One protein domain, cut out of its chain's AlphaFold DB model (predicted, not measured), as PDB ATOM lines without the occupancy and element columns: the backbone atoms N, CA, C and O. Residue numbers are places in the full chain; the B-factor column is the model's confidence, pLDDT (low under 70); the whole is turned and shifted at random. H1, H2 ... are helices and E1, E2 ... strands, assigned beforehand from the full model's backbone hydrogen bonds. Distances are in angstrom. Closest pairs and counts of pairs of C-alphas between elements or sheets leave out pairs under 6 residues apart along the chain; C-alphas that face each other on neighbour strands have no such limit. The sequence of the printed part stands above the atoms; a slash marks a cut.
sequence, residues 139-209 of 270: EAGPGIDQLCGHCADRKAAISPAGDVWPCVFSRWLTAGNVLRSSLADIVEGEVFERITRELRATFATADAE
ATOM      1  N   GLU A 139     123.223 117.205  95.530       87.62
ATOM      2  CA  GLU A 139     122.271 116.115  95.323       87.62
ATOM      3  C   GLU A 139     121.024 116.233  96.208       87.62
ATOM      4  O   GLU A 139     119.939 115.885  95.747       87.62
ATOM      5  N   ALA A 140     121.142 116.744  97.440       84.31
ATOM      6  CA  ALA A 140     120.005 116.854  98.359       84.31
ATOM      7  C   ALA A 140     119.059 118.005  97.977       84.31
ATOM      8  O   ALA A 140     117.848 117.922  98.189       84.31
ATOM      9  N   GLY A 141     119.601 119.059  97.364       86.12
ATOM     10  CA  GLY A 141     118.826 120.195  96.889       86.12
ATOM     11  C   GLY A 141     118.407 121.171  97.994       86.12
ATOM     12  O   GLY A 141     118.753 121.012  99.165       86.12
ATOM     13  N   PRO A 142     117.674 122.235  97.622       89.94
ATOM     14  CA  PRO A 142     117.217 123.223  98.585       89.94
ATOM     15  C   PRO A 142     116.128 122.649  99.495       89.94
ATOM     16  O   PRO A 142     115.084 122.205  99.021       89.94
ATOM     17  N   GLY A 143     116.345 122.738 100.806       87.38
ATOM     18  CA  GLY A 143     115.417 122.254 101.826       87.38
ATOM     19  C   GLY A 143     115.330 123.180 103.040       87.38
ATOM     20  O   GLY A 143     116.145 124.089 103.219       87.38
ATOM     21  N   ILE A 144     114.307 122.977 103.878       85.81
ATOM     22  CA  ILE A 144     114.121 123.758 105.116       85.81
ATOM     23  C   ILE A 144     115.272 123.495 106.100       85.81
ATOM     24  O   ILE A 144     115.709 124.408 106.794       85.81
ATOM     25  N   ASP A 145     115.820 122.283 106.112       82.94
ATOM     26  CA  ASP A 145     116.989 121.867 106.894       82.94
ATOM     27  C   ASP A 145     118.264 122.676 106.583       82.94
ATOM     28  O   ASP A 145     119.142 122.776 107.438       82.94
ATOM     29  N   GLN A 146     118.324 123.325 105.415       84.56
ATOM     30  CA  GLN A 146     119.418 124.208 104.995       84.56
ATOM     31  C   GLN A 146     119.264 125.659 105.504       84.56
ATOM     32  O   GLN A 146     120.129 126.509 105.266       84.56
ATOM     33  N   LEU A 147     118.150 125.998 106.161       86.94
ATOM     34  CA  LEU A 147     117.844 127.363 106.601       86.94
ATOM     35  C   LEU A 147     118.243 127.602 108.066       86.94
ATOM     36  O   LEU A 147     118.274 126.703 108.896       86.94
ATOM     37  N   CYS A 148     118.531 128.862 108.401       81.44
ATOM     38  CA  CYS A 148     119.032 129.256 109.723       81.44
ATOM     39  C   CYS A 148     117.955 129.535 110.782       81.44
ATOM     40  O   CYS A 148     118.282 130.093 111.823       81.44
ATOM     41  N   GLY A 149     116.679 129.271 110.503       85.75
ATOM     42  CA  GLY A 149     115.577 129.569 111.427       85.75
ATOM     43  C   GLY A 149     115.084 131.016 111.456       85.75
ATOM     44  O   GLY A 149     113.987 131.279 111.931       85.75
ATOM     45  N   HIS A 150     115.820 131.964 110.874       84.69
ATOM     46  CA  HIS A 150     115.424 133.378 110.867       84.69
ATOM     47  C   HIS A 150     114.713 133.826 109.583       84.69
ATOM     48  O   HIS A 150     114.595 135.023 109.333       84.69
ATOM     49  N   CYS A 151     114.308 132.912 108.705       86.69
ATOM     50  CA  CYS A 151     113.565 133.271 107.495       86.69
ATOM     51  C   CYS A 151     112.228 133.944 107.864       86.69
ATOM     52  O   CYS A 151     111.590 133.535 108.828       86.69
ATOM     53  N   ALA A 152     111.837 134.992 107.126       89.44
ATOM     54  CA  ALA A 152     110.673 135.844 107.421       89.44
ATOM     55  C   ALA A 152     110.690 136.586 108.782       89.44
ATOM     56  O   ALA A 152     109.722 137.260 109.132       89.44
ATOM     57  N   ASP A 153     111.789 136.551 109.546       85.81
ATOM     58  CA  ASP A 153     111.949 137.406 110.731       85.81
ATOM     59  C   ASP A 153     112.357 138.826 110.316       85.81
ATOM     60  O   ASP A 153     113.537 139.101 110.061       85.81
ATOM     61  N   ARG A 154     111.349 139.709 110.216       84.81
ATOM     62  CA  ARG A 154     111.472 141.144 109.886       84.81
ATOM     63  C   ARG A 154     112.292 141.416 108.621       84.81
ATOM     64  O   ARG A 154     112.957 142.444 108.503       84.81
ATOM     65  N   LYS A 155     112.266 140.476 107.677       88.94
ATOM     66  CA  LYS A 155     112.956 140.573 106.392       88.94
ATOM     67  C   LYS A 155     112.230 139.779 105.321       88.94
ATOM     68  O   LYS A 155     111.612 138.757 105.600       88.94
ATOM     69  N   ALA A 156     112.393 140.254 104.098       93.69
ATOM     70  CA  ALA A 156     112.044 139.572 102.868       93.69
ATOM     71  C   ALA A 156     113.149 139.856 101.841       93.69
ATOM     72  O   ALA A 156     113.887 140.838 101.958       93.69
ATOM     73  N   ALA A 157     113.291 138.982 100.854       95.56
ATOM     74  CA  ALA A 157     114.171 139.181  99.713       95.56
ATOM     75  C   ALA A 157     113.326 139.379  98.457       95.56
ATOM     76  O   ALA A 157     112.307 138.715  98.301       95.56
ATOM     77  N   ILE A 158     113.774 140.273  97.577       97.56
ATOM     78  CA  ILE A 158     113.113 140.563  96.304       97.56
ATOM     79  C   ILE A 158     114.090 140.222  95.179       97.56
ATOM     80  O   ILE A 158     115.250 140.646  95.207       97.56
ATOM     81  N   SER A 159     113.647 139.414  94.217       95.81
ATOM     82  CA  SER A 159     114.427 139.059  93.032       95.81
ATOM     83  C   SER A 159     114.478 140.230  92.036       95.81
ATOM     84  O   SER A 159     113.600 141.094  92.058       95.81
ATOM     85  N   PRO A 160     115.447 140.264  91.101       96.38
ATOM     86  CA  PRO A 160     115.424 141.235  90.001       96.38
ATOM     87  C   PRO A 160     114.169 141.147  89.116       96.38
ATOM     88  O   PRO A 160     113.823 142.122  88.462       96.38
ATOM     89  N   ALA A 161     113.484 139.997  89.101       96.50
ATOM     90  CA  ALA A 161     112.216 139.795  88.399       96.50
ATOM     91  C   ALA A 161     110.986 140.148  89.261       96.50
ATOM     92  O   ALA A 161     109.850 140.004  88.812       96.50
ATOM     93  N   GLY A 162     111.200 140.602  90.499       97.62
ATOM     94  CA  GLY A 162     110.164 141.046  91.427       97.62
ATOM     95  C   GLY A 162     109.655 139.986  92.406       97.62
ATOM     96  O   GLY A 162     108.815 140.315  93.238       97.62
ATOM     97  N   ASP A 163     110.139 138.743  92.357       98.19
ATOM     98  CA  ASP A 163     109.654 137.674  93.244       98.19
ATOM     99  C   ASP A 163     110.037 137.940  94.696       98.19
ATOM    100  O   ASP A 163     111.183 138.284  94.985       98.19
ATOM    101  N   VAL A 164     109.092 137.739  95.608       98.12
ATOM    102  CA  VAL A 164     109.270 137.965  97.042       98.12
ATOM    103  C   VAL A 164     109.441 136.636  97.765       98.12
ATOM    104  O   VAL A 164     108.622 135.726  97.623       98.12
ATOM    105  N   TRP A 165     110.485 136.549  98.587       97.31
ATOM    106  CA  TRP A 165     110.830 135.385  99.404       97.31
ATOM    107  C   TRP A 165     111.024 135.774 100.876       97.31
ATOM    108  O   TRP A 165     111.449 136.895 101.158       97.31
ATOM    109  N   PRO A 166     110.857 134.841 101.830       94.56
ATOM    110  CA  PRO A 166     111.202 135.046 103.244       94.56
ATOM    111  C   PRO A 166     112.663 135.455 103.506       94.56
ATOM    112  O   PRO A 166     112.979 136.067 104.527       94.56
ATOM    113  N   CYS A 167     113.590 135.041 102.638       93.19
ATOM    114  CA  CYS A 167     115.026 135.301 102.720       93.19
ATOM    115  C   CYS A 167     115.700 134.945 101.382       93.19
ATOM    116  O   CYS A 167     115.182 134.148 100.603       93.19
ATOM    117  N   VAL A 168     116.912 135.457 101.133       91.56
ATOM    118  CA  VAL A 168     117.711 135.125  99.936       91.56
ATOM    119  C   VAL A 168     118.060 133.636  99.823       91.56
ATOM    120  O   VAL A 168     118.334 133.159  98.722       91.56
ATOM    121  N   PHE A 169     118.056 132.916 100.948       88.19
ATOM    122  CA  PHE A 169     118.321 131.481 101.005       88.19
ATOM    123  C   PHE A 169     117.084 130.618 100.800       88.19
ATOM    124  O   PHE A 169     117.249 129.420 100.682       88.19
ATOM    125  N   SER A 170     115.881 131.189 100.722       93.31
ATOM    126  CA  SER A 170     114.621 130.448 100.593       93.31
ATOM    127  C   SER A 170     113.909 130.776  99.278       93.31
ATOM    128  O   SER A 170     112.706 131.020  99.261       93.31
ATOM    129  N   ARG A 171     114.660 130.848  98.171       93.81
ATOM    130  CA  ARG A 171     114.149 131.331  96.868       93.81
ATOM    131  C   ARG A 171     113.053 130.457  96.256       93.81
ATOM    132  O   ARG A 171     112.364 130.901  95.351       93.81
ATOM    133  N   TRP A 172     112.913 129.221  96.725       93.06
ATOM    134  CA  TRP A 172     111.838 128.318  96.308       93.06
ATOM    135  C   TRP A 172     110.518 128.586  97.048       93.06
ATOM    136  O   TRP A 172     109.476 128.103  96.624       93.06
ATOM    137  N   LEU A 173     110.543 129.366  98.137       94.44
ATOM    138  CA  LEU A 173     109.364 129.758  98.913       94.44
ATOM    139  C   LEU A 173     108.841 131.115  98.419       94.44
ATOM    140  O   LEU A 173     108.938 132.123  99.120       94.44
ATOM    141  N   THR A 174     108.346 131.158  97.182       96.62
ATOM    142  CA  THR A 174     107.796 132.385  96.581       96.62
ATOM    143  C   THR A 174     106.461 132.754  97.211       96.62
ATOM    144  O   THR A 174     105.506 131.984  97.157       96.62
ATOM    145  N   ALA A 175     106.399 133.953  97.789       97.00
ATOM    146  CA  ALA A 175     105.210 134.487  98.444       97.00
ATOM    147  C   ALA A 175     104.388 135.425  97.549       97.00
ATOM    148  O   ALA A 175     103.195 135.598  97.771       97.00
ATOM    149  N   GLY A 176     105.011 136.029  96.536       97.44
ATOM    150  CA  GLY A 176     104.353 136.960  95.624       97.44
ATOM    151  C   GLY A 176     105.341 137.608  94.661       97.44
ATOM    152  O   GLY A 176     106.509 137.222  94.620       97.44
ATOM    153  N   ASN A 177     104.881 138.598  93.896       98.31
ATOM    154  CA  ASN A 177     105.735 139.376  93.002       98.31
ATOM    155  C   ASN A 177     105.346 140.865  93.035       98.31
ATOM    156  O   ASN A 177     104.189 141.209  92.786       98.31
ATOM    157  N   VAL A 178     106.313 141.743  93.322       98.25
ATOM    158  CA  VAL A 178     106.078 143.191  93.509       98.25
ATOM    159  C   VAL A 178     105.673 143.931  92.233       98.25
ATOM    160  O   VAL A 178     105.216 145.067  92.296       98.25
ATOM    161  N   LEU A 179     105.828 143.304  91.064       98.06
ATOM    162  CA  LEU A 179     105.340 143.851  89.796       98.06
ATOM    163  C   LEU A 179     103.826 143.650  89.624       98.06
ATOM    164  O   LEU A 179     103.248 144.190  88.685       98.06
ATOM    165  N   ARG A 180     103.191 142.846  90.490       97.69
ATOM    166  CA  ARG A 180     101.757 142.509  90.426       97.69
ATOM    167  C   ARG A 180     100.967 142.991  91.642       97.69
ATOM    168  O   ARG A 180      99.795 143.317  91.497       97.69
ATOM    169  N   SER A 181     101.596 143.031  92.812       97.19
ATOM    170  CA  SER A 181     100.977 143.436  94.080       97.19
ATOM    171  C   SER A 181     101.931 144.333  94.859       97.19
ATOM    172  O   SER A 181     103.147 144.244  94.673       97.19
ATOM    173  N   SER A 182     101.409 145.187  95.744       97.81
ATOM    174  CA  SER A 182     102.291 145.985  96.595       97.81
ATOM    175  C   SER A 182     103.078 145.075  97.546       97.81
ATOM    176  O   SER A 182     102.638 143.978  97.896       97.81
ATOM    177  N   LEU A 183     104.263 145.518  97.979       97.06
ATOM    178  CA  LEU A 183     105.052 144.741  98.936       97.06
ATOM    179  C   LEU A 183     104.289 144.529 100.251       97.06
ATOM    180  O   LEU A 183     104.401 143.449 100.820       97.06
ATOM    181  N   ALA A 184     103.520 145.529 100.698       97.00
ATOM    182  CA  ALA A 184     102.695 145.450 101.902       97.00
ATOM    183  C   ALA A 184     101.663 144.320 101.787       97.00
ATOM    184  O   ALA A 184     101.662 143.417 102.619       97.00
ATOM    185  N   ASP A 185     100.904 144.285 100.686       97.88
ATOM    186  CA  ASP A 185      99.897 143.241 100.454       97.88
ATOM    187  C   ASP A 185     100.519 141.838 100.403       97.88
ATOM    188  O   ASP A 185      99.906 140.862 100.825       97.88
ATOM    189  N   ILE A 186     101.747 141.713  99.888       97.88
ATOM    190  CA  ILE A 186     102.442 140.423  99.823       97.88
ATOM    191  C   ILE A 186     102.878 139.963 101.216       97.88
ATOM    192  O   ILE A 186     102.684 138.797 101.547       97.88
ATOM    193  N   VAL A 187     103.497 140.839 102.017       95.75
ATOM    194  CA  VAL A 187     104.040 140.452 103.334       95.75
ATOM    195  C   VAL A 187     102.957 140.286 104.399       95.75
ATOM    196  O   VAL A 187     103.143 139.492 105.320       95.75
ATOM    197  N   GLU A 188     101.838 141.000 104.263       95.62
ATOM    198  CA  GLU A 188     100.641 140.863 105.105       95.62
ATOM    199  C   GLU A 188      99.670 139.799 104.567       95.62
ATOM    200  O   GLU A 188      98.724 139.414 105.250       95.62
ATOM    201  N   GLY A 189      99.910 139.299 103.354       96.38
ATOM    202  CA  GLY A 189      99.064 138.321 102.690       96.38
ATOM    203  C   GLY A 189      99.188 136.905 103.253       96.38
ATOM    204  O   GLY A 189     100.230 136.475 103.760       96.38
ATOM    205  N   GLU A 190      98.125 136.124 103.054       97.12
ATOM    206  CA  GLU A 190      97.984 134.757 103.575       97.12
ATOM    207  C   GLU A 190      99.128 133.822 103.152       97.12
ATOM    208  O   GLU A 190      99.544 132.944 103.909       97.12
ATOM    209  N   VAL A 191      99.673 134.004 101.943       97.25
ATOM    210  CA  VAL A 191     100.766 133.163 101.430       97.25
ATOM    211  C   VAL A 191     102.045 133.369 102.242       97.25
ATOM    212  O   VAL A 191     102.677 132.389 102.645       97.25
ATOM    213  N   PHE A 192     102.427 134.623 102.508       96.56
ATOM    214  CA  PHE A 192     103.624 134.930 103.292       96.56
ATOM    215  C   PHE A 192     103.441 134.512 104.752       96.56
ATOM    216  O   PHE A 192     104.359 133.940 105.350       96.56
ATOM    217  N   GLU A 193     102.243 134.713 105.311       95.75
ATOM    218  CA  GLU A 193     101.919 134.275 106.667       95.75
ATOM    219  C   GLU A 193     102.002 132.748 106.810       95.75
ATOM    220  O   GLU A 193     102.643 132.249 107.741       95.75
ATOM    221  N   ARG A 194     101.421 131.996 105.866       96.31
ATOM    222  CA  ARG A 194     101.476 130.529 105.855       96.31
ATOM    223  C   ARG A 194     102.916 130.025 105.805       96.31
ATOM    224  O   ARG A 194     103.301 129.227 106.656       96.31
ATOM    225  N   ILE A 195     103.728 130.539 104.878       95.38
ATOM    226  CA  ILE A 195     105.152 130.178 104.768       95.38
ATOM    227  C   ILE A 195     105.890 130.490 106.078       95.38
ATOM    228  O   ILE A 195     106.657 129.672 106.584       95.38
ATOM    229  N   THR A 196     105.642 131.665 106.657       94.31
ATOM    230  CA  THR A 196     106.265 132.083 107.920       94.31
ATOM    231  C   THR A 196     105.885 131.150 109.069       94.31
ATOM    232  O   THR A 196     106.733 130.803 109.893       94.31
ATOM    233  N   ARG A 197     104.620 130.729 109.129       92.88
ATOM    234  CA  ARG A 197     104.106 129.810 110.147       92.88
ATOM    235  C   ARG A 197     104.720 128.420 110.014       92.88
ATOM    236  O   ARG A 197     105.163 127.878 111.022       92.88
ATOM    237  N   GLU A 198     104.792 127.884 108.796       91.69
ATOM    238  CA  GLU A 198     105.441 126.600 108.502       91.69
ATOM    239  C   GLU A 198     106.915 126.627 108.932       91.69
ATOM    240  O   GLU A 198     107.344 125.775 109.707       91.69
ATOM    241  N   LEU A 199     107.659 127.666 108.533       90.31
ATOM    242  CA  LEU A 199     109.057 127.845 108.934       90.31
ATOM    243  C   LEU A 199     109.196 127.907 110.461       90.31
ATOM    244  O   LEU A 199     109.969 127.147 111.038       90.31
ATOM    245  N   ARG A 200     108.423 128.767 111.137       88.88
ATOM    246  CA  ARG A 200     108.468 128.884 112.604       88.88
ATOM    247  C   ARG A 200     108.155 127.560 113.291       88.88
ATOM    248  O   ARG A 200     108.841 127.226 114.246       88.88
ATOM    249  N   ALA A 201     107.169 126.807 112.811       87.31
ATOM    250  CA  ALA A 201     106.828 125.509 113.382       87.31
ATOM    251  C   ALA A 201     107.977 124.500 113.234       87.31
ATOM    252  O   ALA A 201     108.303 123.809 114.198       87.31
ATOM    253  N   THR A 202     108.635 124.451 112.070       85.94
ATOM    254  CA  THR A 202     109.780 123.556 111.840       85.94
ATOM    255  C   THR A 202     110.986 123.897 112.717       85.94
ATOM    256  O   THR A 202     111.712 122.997 113.132       85.94
ATOM    257  N   PHE A 203     111.215 125.179 113.010       80.56
ATOM    258  CA  PHE A 203     112.338 125.599 113.854       80.56
ATOM    259  C   PHE A 203     112.009 125.611 115.352       80.56
ATOM    260  O   PHE A 203     112.895 125.353 116.157       80.56
ATOM    261  N   ALA A 204     110.746 125.804 115.743       75.06
ATOM    262  CA  ALA A 204     110.327 125.767 117.145       75.06
ATOM    263  C   ALA A 204     110.498 124.377 117.781       75.06
ATOM    264  O   ALA A 204     110.829 124.275 118.960       75.06
ATOM    265  N   THR A 205     110.301 123.302 117.013       57.41
ATOM    266  CA  THR A 205     110.531 121.931 117.499       57.41
ATOM    267  C   THR A 205     112.015 121.600 117.641       57.41
ATOM    268  O   THR A 205     112.365 120.772 118.474       57.41
ATOM    269  N   ALA A 206     112.890 122.273 116.888       51.22
ATOM    270  CA  ALA A 206     114.338 122.122 117.018       51.22
ATOM    271  C   ALA A 206     114.889 122.800 118.288       51.22
ATOM    272  O   ALA A 206     115.871 122.324 118.849       51.22
ATOM    273  N   ASP A 207     114.240 123.866 118.765       43.56
ATOM    274  CA  ASP A 207     114.606 124.545 120.016       43.56
ATOM    275  C   ASP A 207     114.071 123.818 121.268       43.56
ATOM    276  O   ASP A 207     114.588 124.015 122.366       43.56
ATOM    277  N   ALA A 208     113.063 122.948 121.125       42.06
ATOM    278  CA  ALA A 208     112.454 122.214 122.240       42.06
ATOM    279  C   ALA A 208     113.329 121.068 122.800       42.06
ATOM    280  O   ALA A 208     113.066 120.584 123.900       42.06
ATOM    281  N   GLU A 209     114.386 120.655 122.091       36.09
ATOM    282  CA  GLU A 209     115.406 119.723 122.608       36.09
ATOM    283  C   GLU A 209     116.411 120.396 123.561       36.09
ATOM    284  O   GLU A 209     117.194 119.718 124.229       36.09
TER     285      GLU A 209
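AT A GLANCE: This is residues 139 to 209 of the 270 residues of the protein "SPASM domain-containing protein" of Sphaerisporangium sp. LHW63015 (UniProt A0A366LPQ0). With little regular structure, this is a body of loops with one long helix, H2, along one side; H1 makes a corner with it, and the tiny strand E1 sits among the loops. The printed part has 71 residues, 27 of them in named elements, in the order E1, H1, H2: mostly helix. It is compact, radius of gyration of the C-alphas 12.5 A, and flat, spanning 41 by 29 by 15 A.

IN THESE COORDINATES: Find C-alpha 190 at (97.984, 134.757, 103.575); H2, residues 190 to 207, runs 25.5 A to C-alpha 207 at (114.606, 124.545, 120.016). H1 is residues 183 to 188, and E1 residues 163 to 165.

HOW THE PARTS SIT: H1 and H2 are close but not clearly touching; their closest C-alphas, of Ile 186 and Phe 192, are 6.6 A apart. They run the same way at a steep tilt of 56 degrees. E1 and H2 are only just apart, closest 8.2 A. E1 pairs with no named strand, but short antiparallel pairings join it to residues 157 to 158 and 176 to 177. Every O i to N i+4 pair is within hydrogen-bond range in H1, 13 of 14 in H2.

THE WHOLE: The farthest C-alphas, of Leu 179 and Glu 209, are 42.0 A apart. The printed part has no cut; the link E1 to H1 is long. Look for pLDDT under 70 at residues 205 to 209.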